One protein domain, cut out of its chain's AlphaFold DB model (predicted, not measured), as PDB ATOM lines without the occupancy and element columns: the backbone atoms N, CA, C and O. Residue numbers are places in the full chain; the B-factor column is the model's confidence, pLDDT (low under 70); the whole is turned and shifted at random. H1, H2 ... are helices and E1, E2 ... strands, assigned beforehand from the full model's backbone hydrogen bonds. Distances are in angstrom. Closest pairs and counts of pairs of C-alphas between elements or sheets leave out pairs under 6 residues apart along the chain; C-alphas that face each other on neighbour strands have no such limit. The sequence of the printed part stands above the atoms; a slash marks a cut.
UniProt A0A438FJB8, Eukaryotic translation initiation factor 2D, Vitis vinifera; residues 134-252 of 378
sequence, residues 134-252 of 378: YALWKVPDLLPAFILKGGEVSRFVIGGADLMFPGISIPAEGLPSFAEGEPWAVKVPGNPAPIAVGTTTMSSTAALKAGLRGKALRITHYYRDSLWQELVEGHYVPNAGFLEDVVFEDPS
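Overview. This is residues 134 to 252 of the 378 residues of the protein "Eukaryotic translation initiation factor 2D" of Vitis vinifera (UniProt A0A438FJB8). With little regular structure, a small, strongly twisted sheet, E1 E2 E3 E4, has H2 over one face, H3 and H4 toward opposite ends, and long loops. The 119 printed residues, under half in named elements, are mixed class, ordered H1 E1 H2 E2 E3 H3 E4 H4. The mixed sheet's domain is compact, radius of gyration of the C-alphas 13.9 A, spanning 45 by 27 by 24 A.

Along the chain. Find E4, residues 215 to 222, from C-alpha 215 (-35.375, -40.337, 15.096), 16.6 A long; E3 is 196 to 200, E2 183 to 187, E1 145 to 147. H2, 151 to 158, starts at (-43.575, -31.812, 0.274); H1 is 134 to 138, H3 204 to 209, H4 226 to 229.

Arrangement. Look at parallel E1 and E2: N 146 and O 185 are 2.9 A apart, within hydrogen-bond range. E1, H2, E2 form a strand-helix-strand unit, parallel strands joined through a helix, right-handed. H2 is on the sheet, height 9.7 A; 1 of 4 O i to N i+4 pairs and 3 of 5 O i to N i+3 pairs are within range. H1 only grazes it.

Size, cuts and confidence. The printed part has no cut; H2 to E2 is a long link. Residues 231 to 235 and 252 are under pLDDT 70.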
ATOM      1  N   TYR A 134     -51.366 -48.630   0.855       84.00
ATOM      2  CA  TYR A 134     -52.659 -48.845   0.186       84.00
ATOM      3  C   TYR A 134     -53.843 -49.035   1.157       84.00
ATOM      4  O   TYR A 134     -54.942 -48.547   0.901       84.00
ATOM      5  N   ALA A 135     -53.648 -49.719   2.291       83.38
ATOM      6  CA  ALA A 135     -54.718 -49.915   3.272       83.38
ATOM      7  C   ALA A 135     -55.097 -48.593   3.963       83.38
ATOM      8  O   ALA A 135     -56.276 -48.350   4.210       83.38
ATOM      9  N   LEU A 136     -54.117 -47.713   4.195       84.94
ATOM     10  CA  LEU A 136     -54.344 -46.354   4.696       84.94
ATOM     11  C   LEU A 136     -54.991 -45.438   3.647       84.94
ATOM     12  O   LEU A 136     -55.703 -44.513   4.018       84.94
ATOM     13  N   TRP A 137     -54.795 -45.682   2.350       87.31
ATOM     14  CA  TRP A 137     -55.520 -44.951   1.300       87.31
ATOM     15  C   TRP A 137     -57.011 -45.308   1.251       87.31
ATOM     16  O   TRP A 137     -57.820 -44.475   0.858       87.31
ATOM     17  N   LYS A 138     -57.389 -46.530   1.654       82.00
ATOM     18  CA  LYS A 138     -58.801 -46.939   1.769       82.00
ATOM     19  C   LYS A 138     -59.414 -46.602   3.133       82.00
ATOM     20  O   LYS A 138     -60.609 -46.339   3.196       82.00
ATOM     21  N   VAL A 139     -58.620 -46.606   4.210       81.56
ATOM     22  CA  VAL A 139     -59.050 -46.247   5.574       81.56
ATOM     23  C   VAL A 139     -57.964 -45.388   6.250       81.56
ATOM     24  O   VAL A 139     -57.108 -45.927   6.957       81.56
ATOM     25  N   PRO A 140     -57.961 -44.055   6.048       78.62
ATOM     26  CA  PRO A 140     -56.910 -43.179   6.574       78.62
ATOM     27  C   PRO A 140     -56.935 -43.052   8.101       78.62
ATOM     28  O   PRO A 140     -55.890 -42.809   8.698       78.62
ATOM     29  N   ASP A 141     -58.088 -43.286   8.732       78.25
ATOM     30  CA  ASP A 141     -58.282 -43.205  10.188       78.25
ATOM     31  C   ASP A 141     -57.810 -44.465  10.941       78.25
ATOM     32  O   ASP A 141     -57.989 -44.583  12.153       78.25
ATOM     33  N   LEU A 142     -57.215 -45.433  10.230       81.38
ATOM     34  CA  LEU A 142     -56.704 -46.679  10.809       81.38
ATOM     35  C   LEU A 142     -55.469 -46.463  11.702       81.38
ATOM     36  O   LEU A 142     -55.226 -47.269  12.599       81.38
ATOM     37  N   LEU A 143     -54.686 -45.406  11.454       86.19
ATOM     38  CA  LEU A 143     -53.499 -45.041  12.232       86.19
ATOM     39  C   LEU A 143     -53.411 -43.520  12.443       86.19
ATOM     40  O   LEU A 143     -53.729 -42.764  11.524       86.19
ATOM     41  N   PRO A 144     -52.884 -43.054  13.591       89.88
ATOM     42  CA  PRO A 144     -52.453 -41.667  13.737       89.88
ATOM     43  C   PRO A 144     -51.291 -41.354  12.779       89.88
ATOM     44  O   PRO A 144     -50.493 -42.232  12.435       89.88
ATOM     45  N   ALA A 145     -51.188 -40.096  12.346       91.31
ATOM     46  CA  ALA A 145     -50.231 -39.663  11.331       91.31
ATOM     47  C   ALA A 145     -49.395 -38.459  11.782       91.31
ATOM     48  O   ALA A 145     -49.928 -37.497  12.333       91.31
ATOM     49  N   PHE A 146     -48.098 -38.475  11.467       92.31
ATOM     50  CA  PHE A 146     -47.260 -37.277  11.485       92.31
ATOM     51  C   PHE A 146     -47.377 -36.538  10.150       92.31
ATOM     52  O   PHE A 146     -47.295 -37.157   9.089       92.31
ATOM     53  N   ILE A 147     -47.526 -35.215  10.203       92.06
ATOM     54  CA  ILE A 147     -47.505 -34.338   9.026       92.06
ATOM     55  C   ILE A 147     -46.063 -33.850   8.826       92.06
ATOM     56  O   ILE A 147     -45.403 -33.468   9.792       92.06
ATOM     57  N   LEU A 148     -45.542 -33.875   7.599       92.69
ATOM     58  CA  LEU A 148     -44.216 -33.321   7.282       92.69
ATOM     59  C   LEU A 148     -44.227 -31.783   7.257       92.69
ATOM     60  O   LEU A 148     -45.267 -31.167   7.052       92.69
ATOM     61  N   LYS A 149     -43.065 -31.137   7.410       88.81
ATOM     62  CA  LYS A 149     -42.949 -29.667   7.269       88.81
ATOM     63  C   LYS A 149     -43.213 -29.135   5.856       88.81
ATOM     64  O   LYS A 149     -43.466 -27.948   5.706       88.81
ATOM     65  N   GLY A 150     -43.139 -29.989   4.839       86.81
ATOM     66  CA  GLY A 150     -43.381 -29.639   3.441       86.81
ATOM     67  C   GLY A 150     -43.166 -30.839   2.520       86.81
ATOM     68  O   GLY A 150     -42.534 -31.822   2.922       86.81
ATOM     69  N   GLY A 151     -43.674 -30.749   1.286       84.00
ATOM     70  CA  GLY A 151     -43.575 -31.812   0.274       84.00
ATOM     71  C   GLY A 151     -42.144 -32.272   0.005       84.00
ATOM     72  O   GLY A 151     -41.890 -33.468  -0.098       84.00
ATOM     73  N   GLU A 152     -41.171 -31.361   0.028       86.38
ATOM     74  CA  GLU A 152     -39.761 -31.681  -0.214       86.38
ATOM     75  C   GLU A 152     -39.164 -32.750   0.712       86.38
ATOM     76  O   GLU A 152     -38.256 -33.471   0.297       86.38
ATOM     77  N   VAL A 153     -39.654 -32.855   1.953       87.81
ATOM     78  CA  VAL A 153     -39.158 -33.823   2.946       87.81
ATOM     79  C   VAL A 153     -39.614 -35.248   2.605       87.81
ATOM     80  O   VAL A 153     -38.955 -36.213   2.995       87.81
ATOM     81  N   SER A 154     -40.700 -35.398   1.834       89.94
ATOM     82  CA  SER A 154     -41.216 -36.708   1.418       89.94
ATOM     83  C   SER A 154     -40.179 -37.518   0.640       89.94
ATOM     84  O   SER A 154     -40.099 -38.724   0.853       89.94
ATOM     85  N   ARG A 155     -39.316 -36.863  -0.156       91.50
ATOM     86  CA  ARG A 155     -38.287 -37.523  -0.978       91.50
ATOM     87  C   ARG A 155     -37.355 -38.425  -0.170       91.50
ATOM     88  O   ARG A 155     -36.976 -39.498  -0.617       91.50
ATOM     89  N   PHE A 156     -37.028 -38.031   1.061       91.75
ATOM     90  CA  PHE A 156     -36.177 -38.834   1.941       91.75
ATOM     91  C   PHE A 156     -36.935 -40.040   2.510       91.75
ATOM     92  O   PHE A 156     -36.374 -41.125   2.610       91.75
ATOM     93  N   VAL A 157     -38.222 -39.870   2.828       92.00
ATOM     94  CA  VAL A 157     -39.101 -40.942   3.326       92.00
ATOM     95  C   VAL A 157     -39.402 -41.971   2.224       92.00
ATOM     96  O   VAL A 157     -39.460 -43.165   2.503       92.00
ATOM     97  N   ILE A 158     -39.544 -41.512   0.976       89.81
ATOM     98  CA  ILE A 158     -39.713 -42.331  -0.239       89.81
ATOM     99  C   ILE A 158     -38.381 -42.976  -0.658       89.81
ATOM    100  O   ILE A 158     -38.369 -44.094  -1.147       89.81
ATOM    101  N   GLY A 159     -37.239 -42.358  -0.345       87.62
ATOM    102  CA  GLY A 159     -35.924 -43.012  -0.359       87.62
ATOM    103  C   GLY A 159     -35.692 -44.008   0.793       87.62
ATOM    104  O   GLY A 159     -34.556 -44.420   1.025       87.62
ATOM    105  N   GLY A 160     -36.729 -44.361   1.563       87.25
ATOM    106  CA  GLY A 160     -36.660 -45.311   2.676       87.25
ATOM    107  C   GLY A 160     -35.938 -44.813   3.935       87.25
ATOM    108  O   GLY A 160     -35.675 -45.616   4.833       87.25
ATOM    109  N   ALA A 161     -35.608 -43.521   4.039       93.06
ATOM    110  CA  ALA A 161     -34.933 -42.965   5.207       93.06
ATOM    111  C   ALA A 161     -35.886 -42.782   6.403       93.06
ATOM    112  O   ALA A 161     -37.054 -42.417   6.261       93.06
ATOM    113  N   ASP A 162     -35.359 -42.984   7.611       94.31
ATOM    114  CA  ASP A 162     -36.129 -42.836   8.846       94.31
ATOM    115  C   ASP A 162     -36.477 -41.371   9.152       94.31
ATOM    116  O   ASP A 162     -35.615 -40.487   9.155       94.31
ATOM    117  N   LEU A 163     -37.743 -41.120   9.497       93.44
ATOM    118  CA  LEU A 163     -38.248 -39.778   9.774       93.44
ATOM    119  C   LEU A 163     -37.712 -39.256  11.114       93.44
ATOM    120  O   LEU A 163     -37.969 -39.817  12.184       93.44
ATOM    121  N   MET A 164     -36.990 -38.139  11.056       93.75
ATOM    122  CA  MET A 164     -36.477 -37.424  12.226       93.75
ATOM    123  C   MET A 164     -37.431 -36.306  12.661       93.75
ATOM    124  O   MET A 164     -38.059 -35.661  11.822       93.75
ATOM    125  N   PHE A 165     -37.487 -36.020  13.967       91.62
ATOM    126  CA  PHE A 165     -38.352 -34.971  14.530       91.62
ATOM    127  C   PHE A 165     -38.228 -33.592  13.843       91.62
ATOM    128  O   PHE A 165     -39.267 -32.974  13.613       91.62
ATOM    129  N   PRO A 166     -37.037 -33.110  13.420       90.25
ATOM    130  CA  PRO A 166     -36.924 -31.830  12.715       90.25
ATOM    131  C   PRO A 166     -37.672 -31.739  11.374       90.25
ATOM    132  O   PRO A 166     -37.920 -30.619  10.930       90.25
ATOM    133  N   GLY A 167     -38.033 -32.866  10.745       89.69
ATOM    134  CA  GLY A 167     -38.821 -32.919   9.504       89.69
ATOM    135  C   GLY A 167     -40.342 -32.958   9.710       89.69
ATOM    136  O   GLY A 167     -41.087 -32.838   8.738       89.69
ATOM    137  N   ILE A 168     -40.808 -33.107  10.954       91.44
ATOM    138  CA  ILE A 168     -42.230 -33.151  11.320       91.44
ATOM    139  C   ILE A 168     -42.749 -31.724  11.535       91.44
ATOM    140  O   ILE A 168     -42.105 -30.915  12.207       91.44
ATOM    141  N   SER A 169     -43.913 -31.412  10.965       89.12
ATOM    142  CA  SER A 169     -44.668 -30.205  11.290       89.12
ATOM    143  C   SER A 169     -45.368 -30.394  12.632       89.12
ATOM    144  O   SER A 169     -46.017 -31.414  12.868       89.12
ATOM    145  N   ILE A 170     -45.206 -29.423  13.524       87.38
ATOM    146  CA  ILE A 170     -45.747 -29.456  14.882       87.38
ATOM    147  C   ILE A 170     -46.729 -28.284  14.980       87.38
ATOM    148  O   ILE A 170     -46.285 -27.142  14.839       87.38
ATOM    149  N   PRO A 171     -48.040 -28.530  15.165       83.62
ATOM    150  CA  PRO A 171     -49.017 -27.456  15.306       83.62
ATOM    151  C   PRO A 171     -48.809 -26.716  16.635       83.62
ATOM    152  O   PRO A 171     -48.118 -27.205  17.530       83.62
ATOM    153  N   ALA A 172     -49.444 -25.552  16.794       78.00
ATOM    154  CA  ALA A 172     -49.342 -24.748  18.019       78.00
ATOM    155  C   ALA A 172     -49.788 -25.503  19.294       78.00
ATOM    156  O   ALA A 172     -49.303 -25.214  20.384       78.00
ATOM    157  N   GLU A 173     -50.661 -26.503  19.146       77.44
ATOM    158  CA  GLU A 173     -51.136 -27.395  20.215       77.44
ATOM    159  C   GLU A 173     -50.114 -28.480  20.624       77.44
ATOM    160  O   GLU A 173     -50.284 -29.147  21.644       77.44
ATOM    161  N   GLY A 174     -49.029 -28.651  19.859       80.25
ATOM    162  CA  GLY A 174     -47.992 -29.657  20.086       80.25
ATOM    163  C   GLY A 174     -48.238 -30.994  19.373       80.25
ATOM    164  O   GLY A 174     -49.083 -31.121  18.491       80.25
ATOM    165  N   LEU A 175     -47.450 -32.013  19.727       81.25
ATOM    166  CA  LEU A 175     -47.638 -33.378  19.222       81.25
ATOM    167  C   LEU A 175     -48.571 -34.180  20.147       81.25
ATOM    168  O   LEU A 175     -48.471 -34.029  21.368       81.25
ATOM    169  N   PRO A 176     -49.405 -35.095  19.610       84.88
ATOM    170  CA  PRO A 176     -50.188 -36.018  20.428       84.88
ATOM    171  C   PRO A 176     -49.307 -36.877  21.346       84.88
ATOM    172  O   PRO A 176     -48.130 -37.117  21.068       84.88
ATOM    173  N   SER A 177     -49.886 -37.406  22.424       86.31
ATOM    174  CA  SER A 177     -49.172 -38.345  23.291       86.31
ATOM    175  C   SER A 177     -49.142 -39.747  22.673       86.31
ATOM    176  O   SER A 177     -50.186 -40.367  22.496       86.31
ATOM    177  N   PHE A 178     -47.941 -40.240  22.367       88.69
ATOM    178  CA  PHE A 178     -47.667 -41.596  21.872       88.69
ATOM    179  C   PHE A 178     -46.600 -42.307  22.708       88.69
ATOM    180  O   PHE A 178     -45.739 -41.663  23.330       88.69
ATOM    181  N   ALA A 179     -46.644 -43.638  22.698       88.31
ATOM    182  CA  ALA A 179     -45.627 -44.513  23.268       88.31
ATOM    183  C   ALA A 179     -44.576 -44.925  22.219       88.31
ATOM    184  O   ALA A 179     -44.671 -44.601  21.036       88.31
ATOM    185  N   GLU A 180     -43.537 -45.629  22.665       89.62
ATOM    186  CA  GLU A 180     -42.503 -46.202  21.799       89.62
ATOM    187  C   GLU A 180     -42.964 -47.543  21.199       89.62
ATOM    188  O   GLU A 180     -43.597 -48.356  21.875       89.62
ATOM    189  N   GLY A 181     -42.623 -47.800  19.933       87.25
ATOM    190  CA  GLY A 181     -42.978 -49.024  19.213       87.25
ATOM    191  C   GLY A 181     -44.406 -49.063  18.652       87.25
ATOM    192  O   GLY A 181     -44.817 -50.109  18.141       87.25
ATOM    193  N   GLU A 182     -45.149 -47.958  18.717       87.31
ATOM    194  CA  GLU A 182     -46.502 -47.833  18.167       87.31
ATOM    195  C   GLU A 182     -46.472 -47.648  16.639       87.31
ATOM    196  O   GLU A 182     -45.574 -46.976  16.122       87.31
ATOM    197  N   PRO A 183     -47.429 -48.231  15.891       89.44
ATOM    198  CA  PRO A 183     -47.548 -48.012  14.454       89.44
ATOM    199  C   PRO A 183     -48.108 -46.613  14.174       89.44
ATOM    200  O   PRO A 183     -49.137 -46.232  14.724       89.44
ATOM    201  N   TRP A 184     -47.440 -45.863  13.303       92.56
ATOM    202  CA  TRP A 184     -47.811 -44.495  12.933       92.56
ATOM    203  C   TRP A 184     -47.605 -44.282  11.429       92.56
ATOM    204  O   TRP A 184     -46.732 -44.897  10.806       92.56
ATOM    205  N   ALA A 185     -48.421 -43.410  10.849       93.12
ATOM    206  CA  ALA A 185     -48.379 -43.023   9.446       93.12
ATOM    207  C   ALA A 185     -47.585 -41.723   9.226       93.12
ATOM    208  O   ALA A 185     -47.352 -40.950  10.158       93.12
ATOM    209  N   VAL A 186     -47.222 -41.450   7.973       93.44
ATOM    210  CA  VAL A 186     -46.656 -40.166   7.529       93.44
ATOM    211  C   VAL A 186     -47.545 -39.581   6.433       93.44
ATOM    212  O   VAL A 186     -47.850 -40.279   5.468       93.44
ATOM    213  N   LYS A 187     -47.948 -38.312   6.563       92.81
ATOM    214  CA  LYS A 187     -48.687 -37.532   5.555       92.81
ATOM    215  C   LYS A 187     -47.891 -36.292   5.138       92.81
ATOM    216  O   LYS A 187     -47.113 -35.743   5.919       92.81
ATOM    217  N   VAL A 188     -48.117 -35.836   3.912       91.69
ATOM    218  CA  VAL A 188     -47.650 -34.532   3.417       91.69
ATOM    219  C   VAL A 188     -48.728 -33.484   3.748       91.69
ATOM    220  O   VAL A 188     -49.909 -33.838   3.747       91.69
ATOM    221  N   PRO A 189     -48.383 -32.222   4.077       89.31
ATOM    222  CA  PRO A 189     -49.372 -31.140   4.129       89.31
ATOM    223  C   PRO A 189     -50.162 -31.056   2.812       89.31
ATOM    224  O   PRO A 189     -49.681 -31.485   1.767       89.31
ATOM    225  N   GLY A 190     -51.419 -30.614   2.878       84.00
ATOM    226  CA  GLY A 190     -52.300 -30.543   1.706       84.00
ATOM    227  C   GLY A 190     -52.641 -31.883   1.026       84.00
ATOM    228  O   GLY A 190     -53.370 -31.874   0.040       84.00
ATOM    229  N   ASN A 191     -52.164 -33.038   1.519       87.31
ATOM    230  CA  ASN A 191     -52.454 -34.350   0.934       87.31
ATOM    231  C   ASN A 191     -53.094 -35.306   1.969       87.31
ATOM    232  O   ASN A 191     -52.464 -35.647   2.978       87.31
ATOM    233  N   PRO A 192     -54.344 -35.772   1.765       84.69
ATOM    234  CA  PRO A 192     -55.032 -36.619   2.741       84.69
ATOM    235  C   PRO A 192     -54.452 -38.039   2.826       84.69
ATOM    236  O   PRO A 192     -54.618 -38.698   3.862       84.69
ATOM    237  N   ALA A 193     -53.784 -38.506   1.767       88.94
ATOM    238  CA  ALA A 193     -53.275 -39.863   1.624       88.94
ATOM    239  C   ALA A 193     -51.871 -40.024   2.254       88.94
ATOM    240  O   ALA A 193     -50.950 -39.275   1.924       88.94
ATOM    241  N   PRO A 194     -51.659 -41.005   3.154       91.31
ATOM    242  CA  PRO A 194     -50.334 -41.297   3.704       91.31
ATOM    243  C   PRO A 194     -49.309 -41.753   2.661       91.31
ATOM    244  O   PRO A 194     -49.643 -42.493   1.739       91.31
ATOM    245  N   ILE A 195     -48.047 -41.368   2.853       92.88
ATOM    246  CA  ILE A 195     -46.917 -41.741   1.982       92.88
ATOM    247  C   ILE A 195     -46.130 -42.947   2.507       92.88
ATOM    248  O   ILE A 195     -45.486 -43.656   1.738       92.88
ATOM    249  N   ALA A 196     -46.159 -43.176   3.822       92.69
ATOM    250  CA  ALA A 196     -45.386 -44.221   4.484       92.69
ATOM    251  C   ALA A 196     -46.004 -44.641   5.823       92.69
ATOM    252  O   ALA A 196     -46.784 -43.905   6.435       92.69
ATOM    253  N   VAL A 197     -45.608 -45.828   6.287       92.62
ATOM    254  CA  VAL A 197     -45.973 -46.407   7.582       92.62
ATOM    255  C   VAL A 197     -44.706 -46.850   8.312       92.62
ATOM    256  O   VAL A 197     -43.805 -47.464   7.732       92.62
ATOM    257  N   GLY A 198     -44.633 -46.556   9.606       92.25
ATOM    258  CA  GLY A 198     -43.481 -46.875  10.441       92.25
ATOM    259  C   GLY A 198     -43.841 -47.191  11.889       92.25
ATOM    260  O   GLY A 198     -45.008 -47.336  12.247       92.25
ATOM    261  N   THR A 199     -42.812 -47.308  12.726       91.62
ATOM    262  CA  THR A 199     -42.936 -47.539  14.174       91.62
ATOM    263  C   THR A 199     -42.205 -46.459  14.963       91.62
ATOM    264  O   THR A 199     -41.074 -46.102  14.621       91.62
ATOM    265  N   THR A 200     -42.833 -45.919  16.010       91.88
ATOM    266  CA  THR A 200     -42.230 -44.863  16.840       91.88
ATOM    267  C   THR A 200     -40.955 -45.372  17.514       91.88
ATOM    268  O   THR A 200     -40.906 -46.495  18.018       91.88
ATOM    269  N   THR A 201     -39.891 -44.569  17.480       91.31
ATOM    270  CA  THR A 201     -38.573 -44.923  18.057       91.31
ATOM    271  C   THR A 201     -38.359 -44.324  19.450       91.31
ATOM    272  O   THR A 201     -37.435 -44.706  20.154       91.31
ATOM    273  N   MET A 202     -39.224 -43.397  19.862       88.56
ATOM    274  CA  MET A 202     -39.247 -42.779  21.188       88.56
ATOM    275  C   MET A 202     -40.707 -42.528  21.583       88.56
ATOM    276  O   MET A 202     -41.576 -42.478  20.713       88.56
ATOM    277  N   SER A 203     -40.988 -42.325  22.871       90.81
ATOM    278  CA  SER A 203     -42.281 -41.792  23.318       90.81
ATOM    279  C   SER A 203     -42.344 -40.267  23.173       90.81
ATOM    280  O   SER A 203     -41.317 -39.584  23.165       90.81
ATOM    281  N   SER A 204     -43.557 -39.716  23.142       88.75
ATOM    282  CA  SER A 204     -43.823 -38.267  23.156       88.75
ATOM    283  C   SER A 204     -43.064 -37.528  24.272       88.75
ATOM    284  O   SER A 204     -42.389 -36.528  24.028       88.75
ATOM    285  N   THR A 205     -43.091 -38.060  25.498       88.69
ATOM    286  CA  THR A 205     -42.409 -37.457  26.657       88.69
ATOM    287  C   THR A 205     -40.883 -37.525  26.557       88.69
ATOM    288  O   THR A 205     -40.203 -36.628  27.058       88.69
ATOM    289  N   ALA A 206     -40.327 -38.548  25.898       88.75
ATOM    290  CA  ALA A 206     -38.894 -38.637  25.624       88.75
ATOM    291  C   ALA A 206     -38.473 -37.674  24.500       88.75
ATOM    292  O   ALA A 206     -37.445 -37.012  24.622       88.75
ATOM    293  N   ALA A 207     -39.290 -37.532  23.453       88.19
ATOM    294  CA  ALA A 207     -39.062 -36.597  22.352       88.19
ATOM    295  C   ALA A 207     -39.040 -35.131  22.818       88.19
ATOM    296  O   ALA A 207     -38.146 -34.374  22.438       88.19
ATOM    297  N   LEU A 208     -39.972 -34.744  23.697       88.00
ATOM    298  CA  LEU A 208     -40.001 -33.408  24.301       88.00
ATOM    299  C   LEU A 208     -38.768 -33.156  25.187       88.00
ATOM    300  O   LEU A 208     -38.132 -32.112  25.062       88.00
ATOM    301  N   LYS A 209     -38.360 -34.132  26.013       88.38
ATOM    302  CA  LYS A 209     -37.119 -34.052  26.813       88.38
ATOM    303  C   LYS A 209     -35.850 -33.960  25.958       88.38
ATOM    304  O   LYS A 209     -34.891 -33.321  26.373       88.38
ATOM    305  N   ALA A 210     -35.848 -34.563  24.769       86.81
ATOM    306  CA  ALA A 210     -34.765 -34.467  23.790       86.81
ATOM    307  C   ALA A 210     -34.807 -33.177  22.940       86.81
ATOM    308  O   ALA A 210     -34.005 -33.025  22.016       86.81
ATOM    309  N   GLY A 211     -35.742 -32.255  23.206       86.12
ATOM    310  CA  GLY A 211     -35.890 -31.015  22.441       86.12
ATOM    311  C   GLY A 211     -36.299 -31.243  20.983       86.12
ATOM    312  O   GLY A 211     -35.868 -30.490  20.113       86.12
ATOM    313  N   LEU A 212     -37.086 -32.295  20.713       86.44
ATOM    314  CA  LEU A 212     -37.584 -32.669  19.379       86.44
ATOM    315  C   LEU A 212     -36.444 -32.893  18.364       86.44
ATOM    316  O   LEU A 212     -36.484 -32.448  17.215       86.44
ATOM    317  N   ARG A 213     -35.405 -33.610  18.806       86.31
ATOM    318  CA  ARG A 213     -34.237 -34.014  18.009       86.31
ATOM    319  C   ARG A 213     -34.080 -35.535  18.017       86.31
ATOM    320  O   ARG A 213     -34.458 -36.199  18.976       86.31
ATOM    321  N   GLY A 214     -33.507 -36.077  16.944       89.44
ATOM    322  CA  GLY A 214     -33.343 -37.521  16.744       89.44
ATOM    323  C   GLY A 214     -34.464 -38.169  15.923       89.44
ATOM    324  O   GLY A 214     -35.275 -37.489  15.288       89.44
ATOM    325  N   LYS A 215     -34.469 -39.506  15.902       92.50
ATOM    326  CA  LYS A 215     -35.375 -40.337  15.096       92.50
ATOM    327  C   LYS A 215     -36.759 -40.422  15.746       92.50
ATOM    328  O   LYS A 215     -36.879 -40.904  16.868       92.50
ATOM    329  N   ALA A 216     -37.789 -39.991  15.024       92.31
ATOM    330  CA  ALA A 216     -39.176 -40.056  15.472       92.31
ATOM    331  C   ALA A 216     -39.812 -41.396  15.097       92.31
ATOM    332  O   ALA A 216     -40.306 -42.130  15.957       92.31
ATOM    333  N   LEU A 217     -39.746 -41.735  13.808       93.75
ATOM    334  CA  LEU A 217     -40.407 -42.891  13.223       93.75
ATOM    335  C   LEU A 217     -39.405 -43.698  12.398       93.75
ATOM    336  O   LEU A 217     -38.785 -43.168  11.476       93.75
ATOM    337  N   ARG A 218     -39.275 -44.990  12.708       93.81
ATOM    338  CA  ARG A 218     -38.558 -45.936  11.854       93.81
ATOM    339  C   ARG A 218     -39.495 -46.404  10.747       93.81
ATOM    340  O   ARG A 218     -40.498 -47.063  11.050       93.81
ATOM    341  N   ILE A 219     -39.189 -46.082   9.496       93.31
ATOM    342  CA  ILE A 219     -40.016 -46.459   8.347       93.31
ATOM    343  C   ILE A 219     -39.988 -47.983   8.180       93.31
ATOM    344  O   ILE A 219     -39.020 -48.665   8.510       93.31
ATOM    345  N   THR A 220     -41.128 -48.557   7.801       90.44
ATOM    346  CA  THR A 220     -41.342 -50.015   7.730       90.44
ATOM    347  C   THR A 220     -41.936 -50.451   6.387       90.44
ATOM    348  O   THR A 220     -41.831 -51.632   6.031       90.44
ATOM    349  N   HIS A 221     -42.562 -49.509   5.678       90.00
ATOM    350  CA  HIS A 221     -43.072 -49.613   4.314       90.00
ATOM    351  C   HIS A 221     -43.396 -48.198   3.791       90.00
ATOM    352  O   HIS A 221     -43.867 -47.359   4.567       90.00
ATOM    353  N   TYR A 222     -43.141 -47.920   2.514       91.88
ATOM    354  CA  TYR A 222     -43.332 -46.605   1.890       91.88
ATOM    355  C   TYR A 222     -43.827 -46.712   0.437       91.88
ATOM    356  O   TYR A 222     -43.774 -47.772  -0.186       91.88
ATOM    357  N   TYR A 223     -44.366 -45.612  -0.092       89.50
ATOM    358  CA  TYR A 223     -44.815 -45.501  -1.481       89.50
ATOM    359  C   TYR A 223     -43.683 -45.841  -2.467       89.50
ATOM    360  O   TYR A 223     -42.585 -45.313  -2.341       89.50
ATOM    361  N   ARG A 224     -43.968 -46.715  -3.444       85.69
ATOM    362  CA  ARG A 224     -43.014 -47.256  -4.439       85.69
ATOM    363  C   ARG A 224     -41.881 -48.139  -3.890       85.69
ATOM    364  O   ARG A 224     -40.992 -48.496  -4.660       85.69
ATOM    365  N   ASP A 225     -41.936 -48.584  -2.629       87.19
ATOM    366  CA  ASP A 225     -41.060 -49.669  -2.156       87.19
ATOM    367  C   ASP A 225     -41.376 -51.017  -2.837       87.19
ATOM    368  O   ASP A 225     -42.393 -51.165  -3.518       87.19
ATOM    369  N   SER A 226     -40.524 -52.028  -2.652       82.38
ATOM    370  CA  SER A 226     -40.718 -53.350  -3.273       82.38
ATOM    371  C   SER A 226     -42.073 -53.989  -2.929       82.38
ATOM    372  O   SER A 226     -42.688 -54.597  -3.793       82.38
ATOM    373  N   LEU A 227     -42.602 -53.777  -1.717       79.31
ATOM    374  CA  LEU A 227     -43.912 -54.302  -1.293       79.31
ATOM    375  C   LEU A 227     -45.095 -53.529  -1.907       79.31
ATOM    376  O   LEU A 227     -46.235 -53.992  -1.838       79.31
ATOM    377  N   TRP A 228     -44.845 -52.337  -2.456       81.06
ATOM    378  CA  TRP A 228     -45.781 -51.585  -3.290       81.06
ATOM    379  C   TRP A 228     -45.677 -51.997  -4.766       81.06
ATOM    380  O   TRP A 228     -46.701 -52.105  -5.430       81.06
ATOM    381  N   GLN A 229     -44.468 -52.280  -5.266       79.62
ATOM    382  CA  GLN A 229     -44.237 -52.781  -6.631       79.62
ATOM    383  C   GLN A 229     -44.759 -54.220  -6.822       79.62
ATOM    384  O   GLN A 229     -45.280 -54.552  -7.880       79.62
ATOM    385  N   GLU A 230     -44.708 -55.055  -5.779       71.06
ATOM    386  CA  GLU A 230     -45.303 -56.404  -5.728       71.06
ATOM    387  C   GLU A 230     -46.852 -56.409  -5.715       71.06
ATOM    388  O   GLU A 230     -47.474 -57.473  -5.618       71.06
ATOM    389  N   LEU A 231     -47.518 -55.248  -5.784       67.19
ATOM    390  CA  LEU A 231     -48.979 -55.171  -5.818       67.19
ATOM    391  C   LEU A 231     -49.492 -55.479  -7.240       67.19
ATOM    392  O   LEU A 231     -49.580 -54.606  -8.093       67.19
ATOM    393  N   VAL A 232     -49.825 -56.756  -7.455       50.19
ATOM    394  CA  VAL A 232     -50.015 -57.452  -8.751       50.19
ATOM    395  C   VAL A 232     -50.880 -56.743  -9.813       50.19
ATOM    396  O   VAL A 232     -50.678 -56.984 -11.000       50.19
ATOM    397  N   GLU A 233     -51.813 -55.863  -9.439       50.91
ATOM    398  CA  GLU A 233     -52.766 -55.235 -10.370       50.91
ATOM    399  C   GLU A 233     -52.634 -53.705 -10.412       50.91
ATOM    400  O   GLU A 233     -53.463 -52.954  -9.896       50.91
ATOM    401  N   GLY A 234     -51.584 -53.254 -11.099       53.59
ATOM    402  CA  GLY A 234     -51.403 -51.866 -11.518       53.59
ATOM    403  C   GLY A 234     -50.768 -50.944 -10.473       53.59
ATOM    404  O   GLY A 234     -51.012 -51.026  -9.270       53.59
ATOM    405  N   HIS A 235     -49.980 -49.992 -10.972       67.06
ATOM    406  CA  HIS A 235     -49.341 -48.925 -10.201       67.06
ATOM    407  C   HIS A 235     -50.380 -47.900  -9.702       67.06
ATOM    408  O   HIS A 235     -50.444 -46.775 -10.190       67.06
ATOM    409  N   TYR A 236     -51.250 -48.299  -8.770       70.38
ATOM    410  CA  TYR A 236     -52.341 -47.457  -8.280       70.38
ATOM    411  C   TYR A 236     -51.811 -46.293  -7.435       70.38
ATOM    412  O   TYR A 236     -51.274 -46.494  -6.346       70.38
ATOM    413  N   VAL A 237     -52.017 -45.072  -7.922       81.56
ATOM    414  CA  VAL A 237     -51.641 -43.815  -7.262       81.56
ATOM    415  C   VAL A 237     -52.919 -43.099  -6.789       81.56
ATOM    416  O   VAL A 237     -53.879 -43.036  -7.558       81.56
ATOM    417  N   PRO A 238     -52.997 -42.584  -5.542       78.06
ATOM    418  CA  PRO A 238     -54.258 -42.097  -4.975       78.06
ATOM    419  C   PRO A 238     -54.669 -40.701  -5.468       78.06
ATOM    420  O   PRO A 238     -55.863 -40.442  -5.586       78.06
ATOM    421  N   ASN A 239     -53.712 -39.808  -5.751       83.00
ATOM    422  CA  ASN A 239     -53.943 -38.495  -6.365       83.00
ATOM    423  C   ASN A 239     -52.697 -38.006  -7.123       83.00
ATOM    424  O   ASN A 239     -51.601 -38.544  -6.962       83.00
ATOM    425  N   ALA A 240     -52.864 -36.957  -7.933       79.75
ATOM    426  CA  ALA A 240     -51.805 -36.384  -8.771       79.75
ATOM    427  C   ALA A 240     -50.649 -35.724  -7.986       79.75
ATOM    428  O   ALA A 240     -49.652 -35.340  -8.588       79.75
ATOM    429  N   GLY A 241     -50.752 -35.608  -6.655       78.94
ATOM    430  CA  GLY A 241     -49.667 -35.114  -5.804       78.94
ATOM    431  C   GLY A 241     -48.518 -36.114  -5.618       78.94
ATOM    432  O   GLY A 241     -47.454 -35.719  -5.148       78.94
ATOM    433  N   PHE A 242     -48.695 -37.394  -5.967       85.06
ATOM    434  CA  PHE A 242     -47.674 -38.441  -5.827       85.06
ATOM    435  C   PHE A 242     -46.861 -38.606  -7.123       85.06
ATOM    436  O   PHE A 242     -47.286 -39.303  -8.043       85.06
ATOM    437  N   LEU A 243     -45.675 -37.998  -7.178       82.62
ATOM    438  CA  LEU A 243     -44.739 -38.106  -8.304       82.62
ATOM    439  C   LEU A 243     -43.767 -39.290  -8.120       82.62
ATOM    440  O   LEU A 243     -43.849 -40.029  -7.143       82.62
ATOM    441  N   GLU A 244     -42.834 -39.451  -9.064       80.25
ATOM    442  CA  GLU A 244     -41.764 -40.468  -9.081       80.25
ATOM    443  C   GLU A 244     -41.013 -40.565  -7.734       80.25
ATOM    444  O   GLU A 244     -41.037 -41.614  -7.086       80.25
ATOM    445  N   ASP A 245     -40.415 -39.449  -7.299       81.25
ATOM    446  CA  ASP A 245     -39.498 -39.369  -6.148       81.25
ATOM    447  C   ASP A 245     -40.008 -38.474  -5.003       81.25
ATOM    448  O   ASP A 245     -39.379 -38.381  -3.949       81.25
ATOM    449  N   VAL A 246     -41.114 -37.748  -5.206       83.44
ATOM    450  CA  VAL A 246     -41.609 -36.713  -4.282       83.44
ATOM    451  C   VAL A 246     -43.134 -36.735  -4.236       83.44
ATOM    452  O   VAL A 246     -43.790 -36.848  -5.267       83.44
ATOM    453  N   VAL A 247     -43.708 -36.571  -3.046       84.25
ATOM    454  CA  VAL A 247     -45.143 -36.333  -2.858       84.25
ATOM    455  C   VAL A 247     -45.364 -34.897  -2.384       84.25
ATOM    456  O   VAL A 247     -44.750 -34.444  -1.415       84.25
ATOM    457  N   PHE A 248     -46.263 -34.200  -3.069       86.06
ATOM    458  CA  PHE A 248     -46.715 -32.843  -2.780       86.06
ATOM    459  C   PHE A 248     -48.179 -32.832  -2.305       86.06
ATOM    460  O   PHE A 248     -48.792 -33.880  -2.074       86.06
ATOM    461  N   GLU A 249     -48.721 -31.630  -2.118       83.94
ATOM    462  CA  GLU A 249     -50.143 -31.396  -1.853       83.94
ATOM    463  C   GLU A 249     -51.018 -31.966  -2.985       83.94
ATOM    464  O   GLU A 249     -50.543 -32.169  -4.104       83.94
ATOM    465  N   ASP A 250     -52.294 -32.240  -2.712       80.12
ATOM    466  CA  ASP A 250     -53.233 -32.666  -3.751       80.12
ATOM    467  C   ASP A 250     -53.662 -31.446  -4.595       80.12
ATOM    468  O   ASP A 250     -54.323 -30.553  -4.052       80.12
ATOM    469  N   PRO A 251     -53.360 -31.387  -5.911       70.50
ATOM    470  CA  PRO A 251     -53.693 -30.223  -6.734       70.50
ATOM    471  C   PRO A 251     -55.194 -29.903  -6.757       70.50
ATOM    472  O   PRO A 251     -55.572 -28.739  -6.883       70.50
ATOM    473  N   SER A 252     -56.054 -30.916  -6.583       69.75
ATOM    474  CA  SER A 252     -57.509 -30.727  -6.520       69.75
ATOM    475  C   SER A 252     -57.970 -29.999  -5.251       69.75
ATOM    476  O   SER A 252     -59.000 -29.328  -5.273       69.75
TER     477      SER A 252